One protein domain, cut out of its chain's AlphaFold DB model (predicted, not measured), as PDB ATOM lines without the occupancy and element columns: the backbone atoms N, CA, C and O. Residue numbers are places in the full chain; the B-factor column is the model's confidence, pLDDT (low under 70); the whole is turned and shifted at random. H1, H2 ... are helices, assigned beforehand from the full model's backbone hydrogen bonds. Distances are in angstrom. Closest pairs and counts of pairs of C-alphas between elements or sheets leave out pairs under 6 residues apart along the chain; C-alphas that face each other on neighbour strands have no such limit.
ATOM      1  N   LYS A 105     191.013 238.149 160.062       91.00
ATOM      2  CA  LYS A 105     192.457 238.366 160.069       91.00
ATOM      3  C   LYS A 105     192.885 239.436 161.084       91.00
ATOM      4  O   LYS A 105     193.744 239.176 161.922       91.00
ATOM      5  N   GLN A 106     192.239 240.604 161.071       93.69
ATOM      6  CA  GLN A 106     192.533 241.690 162.011       93.69
ATOM      7  C   GLN A 106     192.164 241.318 163.451       93.69
ATOM      8  O   GLN A 106     192.910 241.616 164.382       93.69
ATOM      9  N   SER A 107     191.054 240.607 163.649       92.69
ATOM     10  CA  SER A 107     190.614 240.195 164.990       92.69
ATOM     11  C   SER A 107     191.535 239.160 165.640       92.69
ATOM     12  O   SER A 107     191.837 239.263 166.830       92.69
ATOM     13  N   LEU A 108     192.031 238.191 164.870       95.06
ATOM     14  CA  LEU A 108     193.013 237.218 165.357       95.06
ATOM     15  C   LEU A 108     194.349 237.892 165.687       95.06
ATOM     16  O   LEU A 108     194.905 237.660 166.761       95.06
ATOM     17  N   ALA A 109     194.825 238.784 164.816       97.44
ATOM     18  CA  ALA A 109     196.028 239.565 165.074       97.44
ATOM     19  C   ALA A 109     195.895 240.431 166.339       97.44
ATOM     20  O   ALA A 109     196.794 240.454 167.182       97.44
ATOM     21  N   GLN A 110     194.740 241.075 166.536       96.75
ATOM     22  CA  GLN A 110     194.437 241.845 167.742       96.75
ATOM     23  C   GLN A 110     194.475 240.968 169.003       96.75
ATOM     24  O   GLN A 110     195.001 241.400 170.031       96.75
ATOM     25  N   ALA A 111     193.948 239.741 168.941       97.31
ATOM     26  CA  ALA A 111     194.000 238.799 170.057       97.31
ATOM     27  C   ALA A 111     195.448 238.418 170.415       97.31
ATOM     28  O   ALA A 111     195.809 238.430 171.593       97.31
ATOM     29  N   ILE A 112     196.300 238.169 169.418       98.62
ATOM     30  CA  ILE A 112     197.726 237.874 169.630       98.62
ATOM     31  C   ILE A 112     198.443 239.080 170.261       98.62
ATOM     32  O   ILE A 112     199.134 238.928 171.272       98.62
ATOM     33  N   LEU A 113     198.226 240.298 169.746       98.56
ATOM     34  CA  LEU A 113     198.778 241.529 170.333       98.56
ATOM     35  C   LEU A 113     198.303 241.750 171.772       98.56
ATOM     36  O   LEU A 113     199.073 242.180 172.634       98.56
ATOM     37  N   GLN A 114     197.041 241.426 172.059       98.00
ATOM     38  CA  GLN A 114     196.488 241.491 173.405       98.00
ATOM     39  C   GLN A 114     197.205 240.518 174.352       98.00
ATOM     40  O   GLN A 114     197.534 240.922 175.468       98.00
ATOM     41  N   ILE A 115     197.488 239.281 173.928       98.44
ATOM     42  CA  ILE A 115     198.275 238.322 174.722       98.44
ATOM     43  C   ILE A 115     199.695 238.857 174.936       98.44
ATOM     44  O   ILE A 115     200.173 238.851 176.071       98.44
ATOM     45  N   GLY A 116     200.346 239.392 173.900       98.06
ATOM     46  CA  GLY A 116     201.677 239.993 174.019       98.06
ATOM     47  C   GLY A 116     201.722 241.118 175.059       98.06
ATOM     48  O   GLY A 116     202.507 241.086 176.010       98.06
ATOM     49  N   LYS A 117     200.795 242.076 174.950       97.50
ATOM     50  CA  LYS A 117     200.661 243.184 175.902       97.50
ATOM     51  C   LYS A 117     200.386 242.689 177.323       97.50
ATOM     52  O   LYS A 117     200.923 243.250 178.279       97.50
ATOM     53  N   GLN A 118     199.538 241.671 177.493       97.12
ATOM     54  CA  GLN A 118     199.233 241.134 178.823       97.12
ATOM     55  C   GLN A 118     200.420 240.417 179.455       97.12
ATOM     56  O   GLN A 118     200.595 240.554 180.663       97.12
ATOM     57  N   GLY A 119     201.282 239.773 178.666       97.00
ATOM     58  CA  GLY A 119     202.543 239.219 179.158       97.00
ATOM     59  C   GLY A 119     203.422 240.297 179.778       97.00
ATOM     60  O   GLY A 119     203.787 240.202 180.950       97.00
ATOM     61  N   ILE A 120     203.634 241.393 179.046       96.69
ATOM     62  CA  ILE A 120     204.378 242.566 179.531       96.69
ATOM     63  C   ILE A 120     203.729 243.125 180.806       96.69
ATOM     64  O   ILE A 120     204.399 243.357 181.814       96.69
ATOM     65  N   SER A 121     202.405 243.309 180.796       96.31
ATOM     66  CA  SER A 121     201.698 243.876 181.944       96.31
ATOM     67  C   SER A 121     201.651 242.976 183.175       96.31
ATOM     68  O   SER A 121     201.567 243.486 184.292       96.31
ATOM     69  N   SER A 122     201.697 241.658 182.991       95.88
ATOM     70  CA  SER A 122     201.713 240.690 184.088       95.88
ATOM     71  C   SER A 122     203.027 240.713 184.869       95.88
ATOM     72  O   SER A 122     203.026 240.384 186.053       95.88
ATOM     73  N   ARG A 123     204.122 241.140 184.232       95.19
ATOM     74  CA  ARG A 123     205.438 241.291 184.858       95.19
ATOM     75  C   ARG A 123     205.621 242.682 185.458       95.19
ATOM     76  O   ARG A 123     205.981 242.808 186.623       95.19
ATOM     77  N   TYR A 124     205.358 243.722 184.669       94.44
ATOM     78  CA  TYR A 124     205.782 245.084 185.008       94.44
ATOM     79  C   TYR A 124     204.672 245.990 185.529       94.44
ATOM     80  O   TYR A 124     204.962 246.980 186.188       94.44
ATOM     81  N   GLY A 125     203.404 245.667 185.267       92.06
ATOM     82  CA  GLY A 125     202.269 246.503 185.653       92.06
ATOM     83  C   GLY A 125     201.440 247.014 184.475       92.06
ATOM     84  O   GLY A 125     201.600 246.632 183.315       92.06
ATOM     85  N   LYS A 126     200.452 247.858 184.779       90.81
ATOM     86  CA  LYS A 126     199.427 248.245 183.796       90.81
ATOM     87  C   LYS A 126     199.888 249.346 182.845       90.81
ATOM     88  O   LYS A 126     199.272 249.478 181.785       90.81
ATOM     89  N   LYS A 127     200.911 250.133 183.200       93.44
ATOM     90  CA  LYS A 127     201.393 251.249 182.381       93.44
ATOM     91  C   LYS A 127     202.645 250.844 181.613       93.44
ATOM     92  O   LYS A 127     203.493 250.124 182.130       93.44
ATOM     93  N   LYS A 128     202.792 251.378 180.398       93.62
ATOM     94  CA  LYS A 128     203.985 251.157 179.569       93.62
ATOM     95  C   LYS A 128     205.258 251.619 180.283       93.62
ATOM     96  O   LYS A 128     206.256 250.911 180.278       93.62
ATOM     97  N   SER A 129     205.168 252.760 180.973       93.25
ATOM     98  CA  SER A 129     206.251 253.340 181.772       93.25
ATOM     99  C   SER A 129     206.798 252.395 182.836       93.25
ATOM    100  O   SER A 129     207.984 252.452 183.127       93.25
ATOM    101  N   ASP A 130     205.961 251.525 183.408       92.31
ATOM    102  CA  ASP A 130     206.395 250.606 184.462       92.31
ATOM    103  C   ASP A 130     207.389 249.576 183.889       92.31
ATOM    104  O   ASP A 130     208.417 249.288 184.497       92.31
ATOM    105  N   CYS A 131     207.125 249.098 182.666       92.31
ATOM    106  CA  CYS A 131     208.023 248.221 181.911       92.31
ATOM    107  C   CYS A 131     209.291 248.955 181.465       92.31
ATOM    108  O   CYS A 131     210.398 248.497 181.743       92.31
ATOM    109  N   SER A 132     209.143 250.119 180.823       91.56
ATOM    110  CA  SER A 132     210.286 250.902 180.337       91.56
ATOM    111  C   SER A 132     211.259 251.251 181.465       91.56
ATOM    112  O   SER A 132     212.461 251.064 181.312       91.56
ATOM    113  N   ASN A 133     210.748 251.692 182.619       92.19
ATOM    114  CA  ASN A 133     211.577 252.032 183.773       92.19
ATOM    115  C   ASN A 133     212.301 250.807 184.339       92.19
ATOM    116  O   ASN A 133     213.481 250.907 184.667       92.19
ATOM    117  N   ALA A 134     211.626 249.655 184.434       90.31
ATOM    118  CA  ALA A 134     212.259 248.424 184.895       90.31
ATOM    119  C   ALA A 134     213.425 248.021 183.977       90.31
ATOM    120  O   ALA A 134     214.516 247.736 184.468       90.31
ATOM    121  N   LEU A 135     213.218 248.070 182.655       90.44
ATOM    122  CA  LEU A 135     214.237 247.716 181.661       90.44
ATOM    123  C   LEU A 135     215.449 248.652 181.724       90.44
ATOM    124  O   LEU A 135     216.581 248.169 181.735       90.44
ATOM    125  N   ILE A 136     215.217 249.962 181.867       90.00
ATOM    126  CA  ILE A 136     216.281 250.963 182.046       90.00
ATOM    127  C   ILE A 136     217.091 250.687 183.318       90.00
ATOM    128  O   ILE A 136     218.316 250.667 183.269       90.00
ATOM    129  N   VAL A 137     216.428 250.440 184.454       91.19
ATOM    130  CA  VAL A 137     217.109 250.166 185.735       91.19
ATOM    131  C   VAL A 137     217.947 248.887 185.670       91.19
ATOM    132  O   VAL A 137     218.987 248.804 186.316       91.19
ATOM    133  N   SER A 138     217.521 247.903 184.879       89.00
ATOM    134  CA  SER A 138     218.263 246.656 184.662       89.00
ATOM    135  C   SER A 138     219.372 246.736 183.605       89.00
ATOM    136  O   SER A 138     219.938 245.700 183.268       89.00
ATOM    137  N   ASP A 139     219.643 247.925 183.051       91.00
ATOM    138  CA  ASP A 139     220.588 248.145 181.942       91.00
ATOM    139  C   ASP A 139     220.318 247.237 180.725       91.00
ATOM    140  O   ASP A 139     221.209 246.756 180.023       91.00
ATOM    141  N   LYS A 140     219.035 246.946 180.480       90.56
ATOM    142  CA  LYS A 140     218.617 246.031 179.424       90.56
ATOM    143  C   LYS A 140     218.349 246.795 178.134       90.56
ATOM    144  O   LYS A 140     217.435 247.615 178.055       90.56
ATOM    145  N   THR A 141     219.109 246.476 177.087       89.88
ATOM    146  CA  THR A 141     218.847 246.993 175.738       89.88
ATOM    147  C   THR A 141     217.588 246.352 175.155       89.88
ATOM    148  O   THR A 141     217.483 245.126 175.075       89.88
ATOM    149  N   ILE A 142     216.641 247.184 174.720       92.50
ATOM    150  CA  ILE A 142     215.407 246.737 174.066       92.50
ATOM    151  C   ILE A 142     215.665 246.614 172.559       92.50
ATOM    152  O   ILE A 142     216.157 247.577 171.965       92.50
ATOM    153  N   PRO A 143     215.317 245.485 171.917       94.62
ATOM    154  CA  PRO A 143     215.413 245.367 170.468       94.62
ATOM    155  C   PRO A 143     214.604 246.444 169.742       94.62
ATOM    156  O   PRO A 143     213.530 246.854 170.190       94.62
ATOM    157  N   VAL A 144     215.117 246.876 168.593       96.50
ATOM    158  CA  VAL A 144     214.508 247.894 167.733       96.50
ATOM    159  C   VAL A 144     214.186 247.274 166.379       96.50
ATOM    160  O   VAL A 144     215.009 246.554 165.817       96.50
ATOM    161  N   LYS A 145     213.001 247.576 165.850       96.50
ATOM    162  CA  LYS A 145     212.587 247.271 164.478       96.50
ATOM    163  C   LYS A 145     212.145 248.571 163.810       96.50
ATOM    164  O   LYS A 145     211.338 249.301 164.379       96.50
ATOM    165  N   PHE A 146     212.707 248.878 162.640       96.75
ATOM    166  CA  PHE A 146     212.364 250.076 161.851       96.75
ATOM    167  C   PHE A 146     212.401 251.383 162.673       96.75
ATOM    168  O   PHE A 146     211.495 252.211 162.625       96.75
ATOM    169  N   GLY A 147     213.426 251.536 163.519       95.69
ATOM    170  CA  GLY A 147     213.598 252.721 164.369       95.69
ATOM    171  C   GLY A 147     212.679 252.805 165.597       95.69
ATOM    172  O   GLY A 147     212.780 253.773 166.348       95.69
ATOM    173  N   VAL A 148     211.829 251.804 165.850       97.94
ATOM    174  CA  VAL A 148     210.941 251.742 167.020       97.94
ATOM    175  C   VAL A 148     211.289 250.538 167.895       97.94
ATOM    176  O   VAL A 148     211.516 249.435 167.400       97.94
ATOM    177  N   ASN A 149     211.359 250.726 169.216       97.00
ATOM    178  CA  ASN A 149     211.595 249.601 170.122       97.00
ATOM    179  C   ASN A 149     210.387 248.645 170.131       97.00
ATOM    180  O   ASN A 149     209.239 249.069 170.001       97.00
ATOM    181  N   ILE A 150     210.632 247.345 170.299       97.62
ATOM    182  CA  ILE A 150     209.562 246.336 170.212       97.62
ATOM    183  C   ILE A 150     208.461 246.529 171.267       97.62
ATOM    184  O   ILE A 150     207.310 246.185 171.014       97.62
ATOM    185  N   LEU A 151     208.784 247.102 172.433       97.81
ATOM    186  CA  LEU A 151     207.805 247.392 173.479       97.81
ATOM    187  C   LEU A 151     206.760 248.390 172.966       97.81
ATOM    188  O   LEU A 151     205.565 248.170 173.159       97.81
ATOM    189  N   ASP A 152     207.198 249.448 172.286       98.19
ATOM    190  CA  ASP A 152     206.322 250.445 171.676       98.19
ATOM    191  C   ASP A 152     205.500 249.850 170.532       98.19
ATOM    192  O   ASP A 152     204.296 250.088 170.485       98.19
ATOM    193  N   ILE A 153     206.093 249.009 169.676       98.62
ATOM    194  CA  ILE A 153     205.361 248.347 168.581       98.62
ATOM    195  C   ILE A 153     204.226 247.471 169.135       98.62
ATOM    196  O   ILE A 153     203.081 247.592 168.700       98.62
ATOM    197  N   ILE A 154     204.510 246.630 170.136       98.50
ATOM    198  CA  ILE A 154     203.508 245.748 170.758       98.50
ATOM    199  C   ILE A 154     202.418 246.577 171.443       98.50
ATOM    200  O   ILE A 154     201.222 246.325 171.275       98.50
ATOM    201  N   TRP A 155     202.824 247.565 172.243       97.88
ATOM    202  CA  TRP A 155     201.901 248.320 173.079       97.88
ATOM    203  C   TRP A 155     201.016 249.251 172.254       97.88
ATOM    204  O   TRP A 155     199.793 249.256 172.411       97.88
ATOM    205  N   GLU A 156     201.624 250.038 171.371       98.25
ATOM    206  CA  GLU A 156     200.905 251.007 170.556       98.25
ATOM    207  C   GLU A 156     200.169 250.348 169.391       98.25
ATOM    208  O   GLU A 156     199.070 250.791 169.067       98.25
ATOM    209  N   GLY A 157     200.679 249.246 168.833       98.19
ATOM    210  CA  GLY A 157     199.936 248.424 167.875       98.19
ATOM    211  C   GLY A 157     198.645 247.864 168.478       98.19
ATOM    212  O   GLY A 157     197.569 247.987 167.890       98.19
ATOM    213  N   ARG A 158     198.706 247.349 169.715       97.62
ATOM    214  CA  ARG A 158     197.511 246.924 170.465       97.62
ATOM    215  C   ARG A 158     196.556 248.090 170.732       97.62
ATOM    216  O   ARG A 158     195.343 247.918 170.620       97.62
ATOM    217  N   ASN A 159     197.072 249.253 171.137       97.00
ATOM    218  CA  ASN A 159     196.240 250.433 171.396       97.00
ATOM    219  C   ASN A 159     195.525 250.901 170.127       97.00
ATOM    220  O   ASN A 159     194.317 251.123 170.173       97.00
ATOM    221  N   GLN A 160     196.248 251.005 169.010       97.31
ATOM    222  CA  GLN A 160     195.679 251.366 167.715       97.31
ATOM    223  C   GLN A 160     194.574 250.390 167.327       97.31
ATOM    224  O   GLN A 160     193.473 250.825 167.014       97.31
ATOM    225  N   SER A 161     194.833 249.088 167.440       96.00
ATOM    226  CA  SER A 161     193.875 248.055 167.061       96.00
ATOM    227  C   SER A 161     192.570 248.104 167.862       96.00
ATOM    228  O   SER A 161     191.497 247.892 167.312       96.00
ATOM    229  N   ILE A 162     192.623 248.416 169.157       94.31
ATOM    230  CA  ILE A 162     191.409 248.491 169.988       94.31
ATOM    231  C   ILE A 162     190.645 249.795 169.783       94.31
ATOM    232  O   ILE A 162     189.419 249.795 169.842       94.31
ATOM    233  N   HIS A 163     191.361 250.887 169.531       94.50
ATOM    234  CA  HIS A 163     190.795 252.228 169.379       94.50
ATOM    235  C   HIS A 163     190.688 252.660 167.915       94.50
ATOM    236  O   HIS A 163     190.594 253.851 167.624       94.50
ATOM    237  N   TYR A 164     190.730 251.711 166.975       95.00
ATOM    238  CA  TYR A 164     190.842 252.036 165.556       95.00
ATOM    239  C   TYR A 164     189.656 252.885 165.071       95.00
ATOM    240  O   TYR A 164     189.847 253.842 164.325       95.00
ATOM    241  N   GLU A 165     188.447 252.614 165.574       91.44
ATOM    242  CA  GLU A 165     187.220 253.339 165.214       91.44
ATOM    243  C   GLU A 165     187.204 254.798 165.688       91.44
ATOM    244  O   GLU A 165     186.542 255.631 165.067       91.44
ATOM    245  N   ASP A 166     187.955 255.117 166.747       90.75
ATOM    246  CA  ASP A 166     187.957 256.442 167.370       90.75
ATOM    247  C   ASP A 166     188.643 257.485 166.474       90.75
ATOM    248  O   ASP A 166     188.385 258.683 166.603       90.75
ATOM    249  N   LYS A 167     189.544 257.052 165.572       90.62
ATOM    250  CA  LYS A 167     190.360 257.894 164.663       90.62
ATOM    251  C   LYS A 167     191.220 258.957 165.368       90.62
ATOM    252  O   LYS A 167     191.925 259.732 164.725       90.62
ATOM    253  N   GLN A 168     191.187 258.997 166.698       91.81
ATOM    254  CA  GLN A 168     191.869 259.964 167.548       91.81
ATOM    255  C   GLN A 168     192.842 259.236 168.466       91.81
ATOM    256  O   GLN A 168     192.581 258.987 169.639       91.81
ATOM    257  N   PHE A 169     194.002 258.901 167.912       95.06
ATOM    258  CA  PHE A 169     195.061 258.252 168.672       95.06
ATOM    259  C   PHE A 169     195.850 259.259 169.512       95.06
ATOM    260  O   PHE A 169     196.048 260.419 169.122       95.06
ATOM    261  N   ASN A 170     196.326 258.796 170.666       95.25
ATOM    262  CA  ASN A 170     197.206 259.573 171.530       95.25
ATOM    263  C   ASN A 170     198.580 259.806 170.862       95.25
ATOM    264  O   ASN A 170     198.922 259.183 169.853       95.25
ATOM    265  N   THR A 171     199.372 260.725 171.424       97.00
ATOM    266  CA  THR A 171     200.696 261.064 170.882       97.00
ATOM    267  C   THR A 171     201.623 259.846 170.775       97.00
ATOM    268  O   THR A 171     202.165 259.658 169.691       97.00
ATOM    269  N   PRO A 172     201.769 258.973 171.798       97.56
ATOM    270  CA  PRO A 172     202.600 257.770 171.682       97.56
ATOM    271  C   PRO A 172     202.251 256.865 170.496       97.56
ATOM    272  O   PRO A 172     203.146 256.471 169.750       97.56
ATOM    273  N   THR A 173     200.965 256.578 170.281       97.81
ATOM    274  CA  THR A 173     200.521 255.753 169.155       97.81
ATOM    275  C   THR A 173     200.826 256.429 167.818       97.81
ATOM    276  O   THR A 173     201.393 255.794 166.932       97.81
ATOM    277  N   LYS A 174     200.538 257.731 167.677       97.88
ATOM    278  CA  LYS A 174     200.866 258.493 166.456       97.88
ATOM    279  C   LYS A 174     202.366 258.503 166.177       97.88
ATOM    280  O   LYS A 174     202.772 258.279 165.044       97.88
ATOM    281  N   THR A 175     203.189 258.739 167.199       98.31
ATOM    282  CA  THR A 175     204.650 258.730 167.072       98.31
ATOM    283  C   THR A 175     205.147 257.365 166.616       98.31
ATOM    284  O   THR A 175     205.871 257.306 165.631       98.31
ATOM    285  N   CYS A 176     204.708 256.279 167.260       98.38
ATOM    286  CA  CYS A 176     205.082 254.917 166.874       98.38
ATOM    287  C   CYS A 176     204.777 254.644 165.394       98.38
ATOM    288  O   CYS A 176     205.670 254.267 164.640       98.38
ATOM    289  N   PHE A 177     203.536 254.879 164.957       98.38
ATOM    290  CA  PHE A 177     203.120 254.594 163.582       98.38
ATOM    291  C   PHE A 177     203.800 255.508 162.556       98.38
ATOM    292  O   PHE A 177     204.223 255.029 161.509       98.38
ATOM    293  N   ASN A 178     203.959 256.800 162.854       98.25
ATOM    294  CA  ASN A 178     204.651 257.725 161.956       98.25
ATOM    295  C   ASN A 178     206.139 257.381 161.817       98.25
ATOM    296  O   ASN A 178     206.691 257.529 160.733       98.25
ATOM    297  N   THR A 179     206.793 256.911 162.885       98.56
ATOM    298  CA  THR A 179     208.184 256.452 162.799       98.56
ATOM    299  C   THR A 179     208.296 255.195 161.943       98.56
ATOM    300  O   THR A 179     209.151 255.167 161.065       98.56
ATOM    301  N   LEU A 180     207.413 254.206 162.135       98.44
ATOM    302  CA  LEU A 180     207.387 253.003 161.292       98.44
ATOM    303  C   LEU A 180     207.169 253.363 159.814       98.44
ATOM    304  O   LEU A 180     207.901 252.886 158.957       98.44
ATOM    305  N   LEU A 181     206.225 254.263 159.515       98.31
ATOM    306  CA  LEU A 181     205.907 254.712 158.152       98.31
ATOM    307  C   LEU A 181     207.046 255.448 157.428       98.31
ATOM    308  O   LEU A 181     206.992 255.575 156.205       98.31
ATOM    309  N   ASN A 182     208.064 255.929 158.145       97.62
ATOM    310  CA  ASN A 182     209.240 256.542 157.520       97.62
ATOM    311  C   ASN A 182     210.192 255.505 156.900       97.62
ATOM    312  O   ASN A 182     211.093 255.888 156.153       97.62
ATOM    313  N   ASP A 183     210.022 254.218 157.210       97.75
ATOM    314  CA  ASP A 183     210.814 253.134 156.638       97.75
ATOM    315  C   ASP A 183     210.215 252.649 155.307       97.75
ATOM    316  O   ASP A 183     208.997 252.531 155.171       97.75
ATOM    317  N   SER A 184     211.055 252.359 154.313       96.38
ATOM    318  CA  SER A 184     210.615 251.949 152.974       96.38
ATOM    319  C   SER A 184     210.171 250.485 152.875       96.38
ATOM    320  O   SER A 184     209.674 250.088 151.817       96.38
ATOM    321  N   ASP A 185     210.318 249.680 153.934       97.38
ATOM    322  CA  ASP A 185     209.813 248.306 153.965       97.38
ATOM    323  C   ASP A 185     208.299 248.272 153.690       97.38
ATOM    324  O   ASP A 185     207.500 248.998 154.289       97.38
ATOM    325  N   SER A 186     207.884 247.393 152.776       96.94
ATOM    326  CA  SER A 186     206.478 247.235 152.383       96.94
ATOM    327  C   SER A 186     205.528 246.972 153.561       96.94
ATOM    328  O   SER A 186     204.391 247.443 153.535       96.94
ATOM    329  N   ARG A 187     205.994 246.293 154.620       96.69
ATOM    330  CA  ARG A 187     205.210 246.022 155.838       96.69
ATOM    331  C   ARG A 187     204.924 247.302 156.615       96.69
ATOM    332  O   ARG A 187     203.832 247.475 157.145       96.69
ATOM    333  N   CYS A 188     205.885 248.223 156.643       97.81
ATOM    334  CA  CYS A 188     205.698 249.548 157.223       97.81
ATOM    335  C   CYS A 188     204.725 250.383 156.390       97.81
ATOM    336  O   CYS A 188     203.815 250.997 156.942       97.81
ATOM    337  N   GLN A 189     204.855 250.354 155.063       98.12
ATOM    338  CA  GLN A 189     203.958 251.092 154.167       98.12
ATOM    339  C   GLN A 189     202.505 250.584 154.223       98.12
ATOM    340  O   GLN A 189     201.572 251.367 154.046       98.12
ATOM    341  N   ALA A 190     202.279 249.311 154.566       96.88
ATOM    342  CA  ALA A 190     200.940 248.760 154.797       96.88
ATOM    343  C   ALA A 190     200.193 249.408 155.991       96.88
ATOM    344  O   ALA A 190     198.962 249.327 156.079       96.88
ATOM    345  N   LEU A 191     200.902 250.121 156.878       97.75
ATOM    346  CA  LEU A 191     200.302 250.880 157.981       97.75
ATOM    347  C   LEU A 191     199.578 252.159 157.526       97.75
ATOM    348  O   LEU A 191     198.881 252.783 158.336       97.75
ATOM    349  N   LEU A 192     199.708 252.568 156.257       96.62
ATOM    350  CA  LEU A 192     198.920 253.669 155.698       96.62
ATOM    351  C   LEU A 192     197.428 253.431 155.960       96.62
ATOM    352  O   LEU A 192     196.936 252.317 155.821       96.62
ATOM    353  N   GLY A 193     196.714 254.475 156.382       94.44
ATOM    354  CA  GLY A 193     195.305 254.371 156.776       94.44
ATOM    355  C   GLY A 193     195.064 254.116 158.269       94.44
ATOM    356  O   GLY A 193     193.914 254.215 158.696       94.44
ATOM    357  N   TYR A 194     196.103 253.906 159.100       96.44
ATOM    358  CA  TYR A 194     195.926 253.713 160.556       96.44
ATOM    359  C   TYR A 194     195.119 254.842 161.218       96.44
ATOM    360  O   TYR A 194     194.353 254.587 162.143       96.44
ATOM    361  N   SER A 195     195.260 256.082 160.725       95.12
ATOM    362  CA  SER A 195     194.553 257.282 161.194       95.12
ATOM    363  C   SER A 195     193.110 257.404 160.691       95.12
ATOM    364  O   SER A 195     192.359 258.239 161.190       95.12
ATOM    365  N   ASN A 196     192.714 256.601 159.701       93.44
ATOM    366  CA  ASN A 196     191.462 256.761 158.957       93.44
ATOM    367  C   ASN A 196     190.357 255.796 159.406       93.44
ATOM    368  O   ASN A 196     189.282 255.758 158.806       93.44
ATOM    369  N   GLY A 197     190.578 255.064 160.497       90.44
ATOM    370  CA  GLY A 197     189.622 254.081 161.002       90.44
ATOM    371  C   GLY A 197     189.866 252.668 160.491       90.44
ATOM    372  O   GLY A 197     188.944 251.860 160.507       90.44
ATOM    373  N   GLU A 198     191.081 252.366 160.034       93.56
ATOM    374  CA  GLU A 198     191.494 251.013 159.669       93.56
ATOM    375  C   GLU A 198     192.224 250.361 160.840       93.56
ATOM    376  O   GLU A 198     193.148 250.947 161.407       93.56
ATOM    377  N   ASN A 199     191.840 249.141 161.206       95.44
ATOM    378  CA  ASN A 199     192.615 248.352 162.159       95.44
ATOM    379  C   ASN A 199     193.897 247.861 161.481       95.44
ATOM    380  O   ASN A 199     193.822 247.333 160.373       95.44
ATOM    381  N   LYS A 200     195.046 248.037 162.142       97.50
ATOM    382  CA  LYS A 200     196.361 247.632 161.628       97.50
ATOM    383  C   LYS A 200     197.019 246.521 162.446       97.50
ATOM    384  O   LYS A 200     198.240 246.388 162.453       97.50
ATOM    385  N   ALA A 201     196.238 245.742 163.195       97.69
ATOM    386  CA  ALA A 201     196.778 244.681 164.039       97.69
ATOM    387  C   ALA A 201     197.585 243.659 163.247       97.69
ATOM    388  O   ALA A 201     198.656 243.252 163.694       97.69
ATOM    389  N   TYR A 202     197.070 243.233 162.096       97.56
ATOM    390  CA  TYR A 202     197.744 242.241 161.277       97.56
ATOM    391  C   TYR A 202     199.078 242.760 160.735       97.56
ATOM    392  O   TYR A 202     200.093 242.080 160.839       97.56
ATOM    393  N   GLU A 203     199.105 243.991 160.246       98.00
ATOM    394  CA  GLU A 203     200.310 244.635 159.734       98.00
ATOM    395  C   GLU A 203     201.368 244.773 160.843       98.00
ATOM    396  O   GLU A 203     202.559 244.551 160.619       98.00
ATOM    397  N   ILE A 204     200.948 245.042 162.085       98.62
ATOM    398  CA  ILE A 204     201.853 245.016 163.243       98.62
ATOM    399  C   ILE A 204     202.389 243.598 163.510       98.62
ATOM    400  O   ILE A 204     203.573 243.452 163.818       98.62
ATOM    401  N   ILE A 205     201.570 242.549 163.370       98.44
ATOM    402  CA  ILE A 205     202.032 241.152 163.462       98.44
ATOM    403  C   ILE A 205     203.084 240.845 162.386       98.44
ATOM    404  O   ILE A 205     204.073 240.178 162.694       98.44
ATOM    405  N   GLU A 206     202.936 241.365 161.165       98.06
ATOM    406  CA  GLU A 206     203.927 241.205 160.089       98.06
ATOM    407  C   GLU A 206     205.242 241.943 160.373       98.06
ATOM    408  O   GLU A 206     206.320 241.390 160.149       98.06
ATOM    409  N   ILE A 207     205.172 243.161 160.917       98.38
ATOM    410  CA  ILE A 207     206.342 243.943 161.353       98.38
ATOM    411  C   ILE A 207     207.099 243.220 162.474       98.38
ATOM    412  O   ILE A 207     208.332 243.111 162.463       98.38
ATOM    413  N   LEU A 208     206.364 242.685 163.449       98.38
ATOM    414  CA  LEU A 208     206.924 241.886 164.536       98.38
ATOM    415  C   LEU A 208     207.393 240.503 164.061       98.38
ATOM    416  O   LEU A 208     208.246 239.896 164.704       98.38
ATOM    417  N   GLU A 209     206.930 240.053 162.894       97.94
ATOM    418  CA  GLU A 209     207.164 238.719 162.326       97.94
ATOM    419  C   GLU A 209     206.606 237.609 163.226       97.94
ATOM    420  O   GLU A 209     207.143 236.502 163.296       97.94
ATOM    421  N   TRP A 210     205.499 237.884 163.918       98.19
ATOM    422  CA  TRP A 210     204.809 236.943 164.805       98.19
ATOM    423  C   TRP A 210     203.931 235.942 164.030       98.19
ATOM    424  O   TRP A 210     202.857 235.551 164.478       98.19
ATOM    425  N   THR A 211     204.405 235.492 162.865       95.50
ATOM    426  CA  THR A 211     203.782 234.444 162.032       95.50
ATOM    427  C   THR A 211     204.075 233.034 162.549       95.50
ATOM    428  O   THR A 211     203.535 232.046 162.054       95.50
ATOM    429  N   ASN A 212     204.933 232.920 163.563       97.31
ATOM    430  CA  ASN A 212     205.205 231.700 164.309       97.31
ATOM    431  C   ASN A 212     205.430 232.036 165.790       97.31
ATOM    432  O   ASN A 212     205.846 233.142 166.145       97.31
ATOM    433  N   TYR A 213     205.179 231.054 166.656       98.44
ATOM    434  CA  TYR A 213     205.293 231.239 168.102       98.44
ATOM    435  C   TYR A 213     206.723 231.542 168.565       98.44
ATOM    436  O   TYR A 213     206.904 232.287 169.520       98.44
ATOM    437  N   THR A 214     207.745 231.024 167.882       98.56
ATOM    438  CA  THR A 214     209.148 231.249 168.256       98.56
ATOM    439  C   THR A 214     209.519 232.731 168.211       98.56
ATOM    440  O   THR A 214     210.174 233.227 169.126       98.56
ATOM    441  N   ASN A 215     209.077 233.466 167.187       98.25
ATOM    442  CA  ASN A 215     209.315 234.910 167.092       98.25
ATOM    443  C   ASN A 215     208.562 235.687 168.182       98.25
ATOM    444  O   ASN A 215     209.141 236.576 168.804       98.25
ATOM    445  N   PHE A 216     207.311 235.309 168.461       98.62
ATOM    446  CA  PHE A 216     206.522 235.869 169.562       98.62
ATOM    447  C   PHE A 216     207.217 235.675 170.922       98.62
ATOM    448  O   PHE A 216     207.404 236.624 171.685       98.62
ATOM    449  N   GLU A 217     207.644 234.444 171.205       98.62
ATOM    450  CA  GLU A 217     208.335 234.058 172.434       98.62
ATOM    451  C   GLU A 217     209.663 234.804 172.589       98.62
ATOM    452  O   GLU A 217     209.925 235.391 173.641       98.62
ATOM    453  N   ARG A 218     210.484 234.830 171.532       98.12
ATOM    454  CA  ARG A 218     211.761 235.548 171.506       98.12
ATOM    455  C   ARG A 218     211.575 237.020 171.854       98.12
ATOM    456  O   ARG A 218     212.296 237.540 172.708       98.12
ATOM    457  N   ASP A 219     210.628 237.685 171.202       98.25
ATOM    458  CA  ASP A 219     210.422 239.117 171.381       98.25
ATOM    459  C   ASP A 219     209.945 239.419 172.809       98.25
ATOM    460  O   ASP A 219     210.484 240.320 173.455       98.25
ATOM    461  N   LEU A 220     209.041 238.616 173.382       98.00
ATOM    462  CA  LEU A 220     208.641 238.789 174.783       98.00
ATOM    463  C   LEU A 220     209.768 238.479 175.777       98.00
ATOM    464  O   LEU A 220     209.968 239.238 176.725       98.00
ATOM    465  N   LEU A 221     210.549 237.415 175.569       97.31
ATOM    466  CA  LEU A 221     211.699 237.095 176.426       97.31
ATOM    467  C   LEU A 221     212.786 238.174 176.369       97.31
ATOM    468  O   LEU A 221     213.466 238.429 177.370       97.31
ATOM    469  N   SER A 222     212.926 238.860 175.236       95.88
ATOM    470  CA  SER A 222     213.833 240.003 175.114       95.88
ATOM    471  C   SER A 222     213.411 241.198 175.979       95.88
ATOM    472  O   SER A 222     214.240 242.053 176.270       95.88
ATOM    473  N   LEU A 223     212.170 241.211 176.477       95.38
ATOM    474  CA  LEU A 223     211.661 242.168 177.459       95.38
ATOM    475  C   LEU A 223     211.687 241.626 178.892       95.38
ATOM    476  O   LEU A 223     211.156 242.288 179.774       95.38
ATOM    477  N   SER A 224     212.245 240.443 179.164       92.81
ATOM    478  CA  SER A 224     212.284 239.853 180.514       92.81
ATOM    479  C   SER A 224     213.506 240.308 181.305       92.81
ATOM    480  O   SER A 224     214.616 240.234 180.791       92.81
TER     481      SER A 224
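This is residues 105 to 224 of the 225 residues of an uncharacterized protein of Bacillus infantis NRRL B-14911 (UniProt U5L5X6). A long helix, H1, lies along one side of a helical body and crosses over H3 and H6, which lie side by side and run opposite ways. H4 packs on H3 away from H1, H5 sits by H6, H2 packs at H1's last residues, and H7 lies beside residues 116 to 120 of H1. The printed part has 120 residues with seven named helices, H1 to H7 in chain order, and no named strand: all helix. It is compact, with a radius of gyration of the C-alphas of 13.4 A and spans of 38 by 29 by 26 A.

H1, residues 105 to 124, is the hub, touching four helices. Its residues 120 to 124 touch H2, residues 128 to 137, with C-alphas 124 and 131 closest at 4.9 A. Its residues 110 to 117 touch H3, residues 150 to 162, at a steep tilt of 52 degrees; C-alphas 113 and 158 are closest, 5.5 A. H3 touches H4, residues 171 to 181, about perpendicular at 71 degrees, only just; C-alphas 156 and 173 are closest, 5.0 A. H5, residues 186 to 189, touches H4 only at the corner, only just, with 3 pairs of C-alphas within 8 A; the closest, 181 and 188, are 5.3 A apart. H6, residues 201 to 208, touches H3 at a shallow tilt of 9 degrees, opposite ways; C-alphas 161 and 201 are closest, 5.4 A. Residues 116 to 120 of H1 touch H7, residues 213 to 221; C-alphas 116 and 220 are closest, 7.1 A. H1 and H4 are apart. Every O i to N i+4 pair is within hydrogen-bond range in H1, H2, H3, H4, H6 and H7; H5 is too short for one.

H1 begins at C-alpha 105 (192.457, 238.366, 160.069) and is 29.1 A long; H3 is 18.3 A. H7 ends at C-alpha 221 (211.699, 237.095, 176.426).

The C-alphas of Ser 138 and Asn 196 are farthest apart, 38.5 A. The printed part has no cut. The links H2 to H3 and H5 to H6 are long. Mean pLDDT of the printed part is 95.9, and no printed residue is under 70.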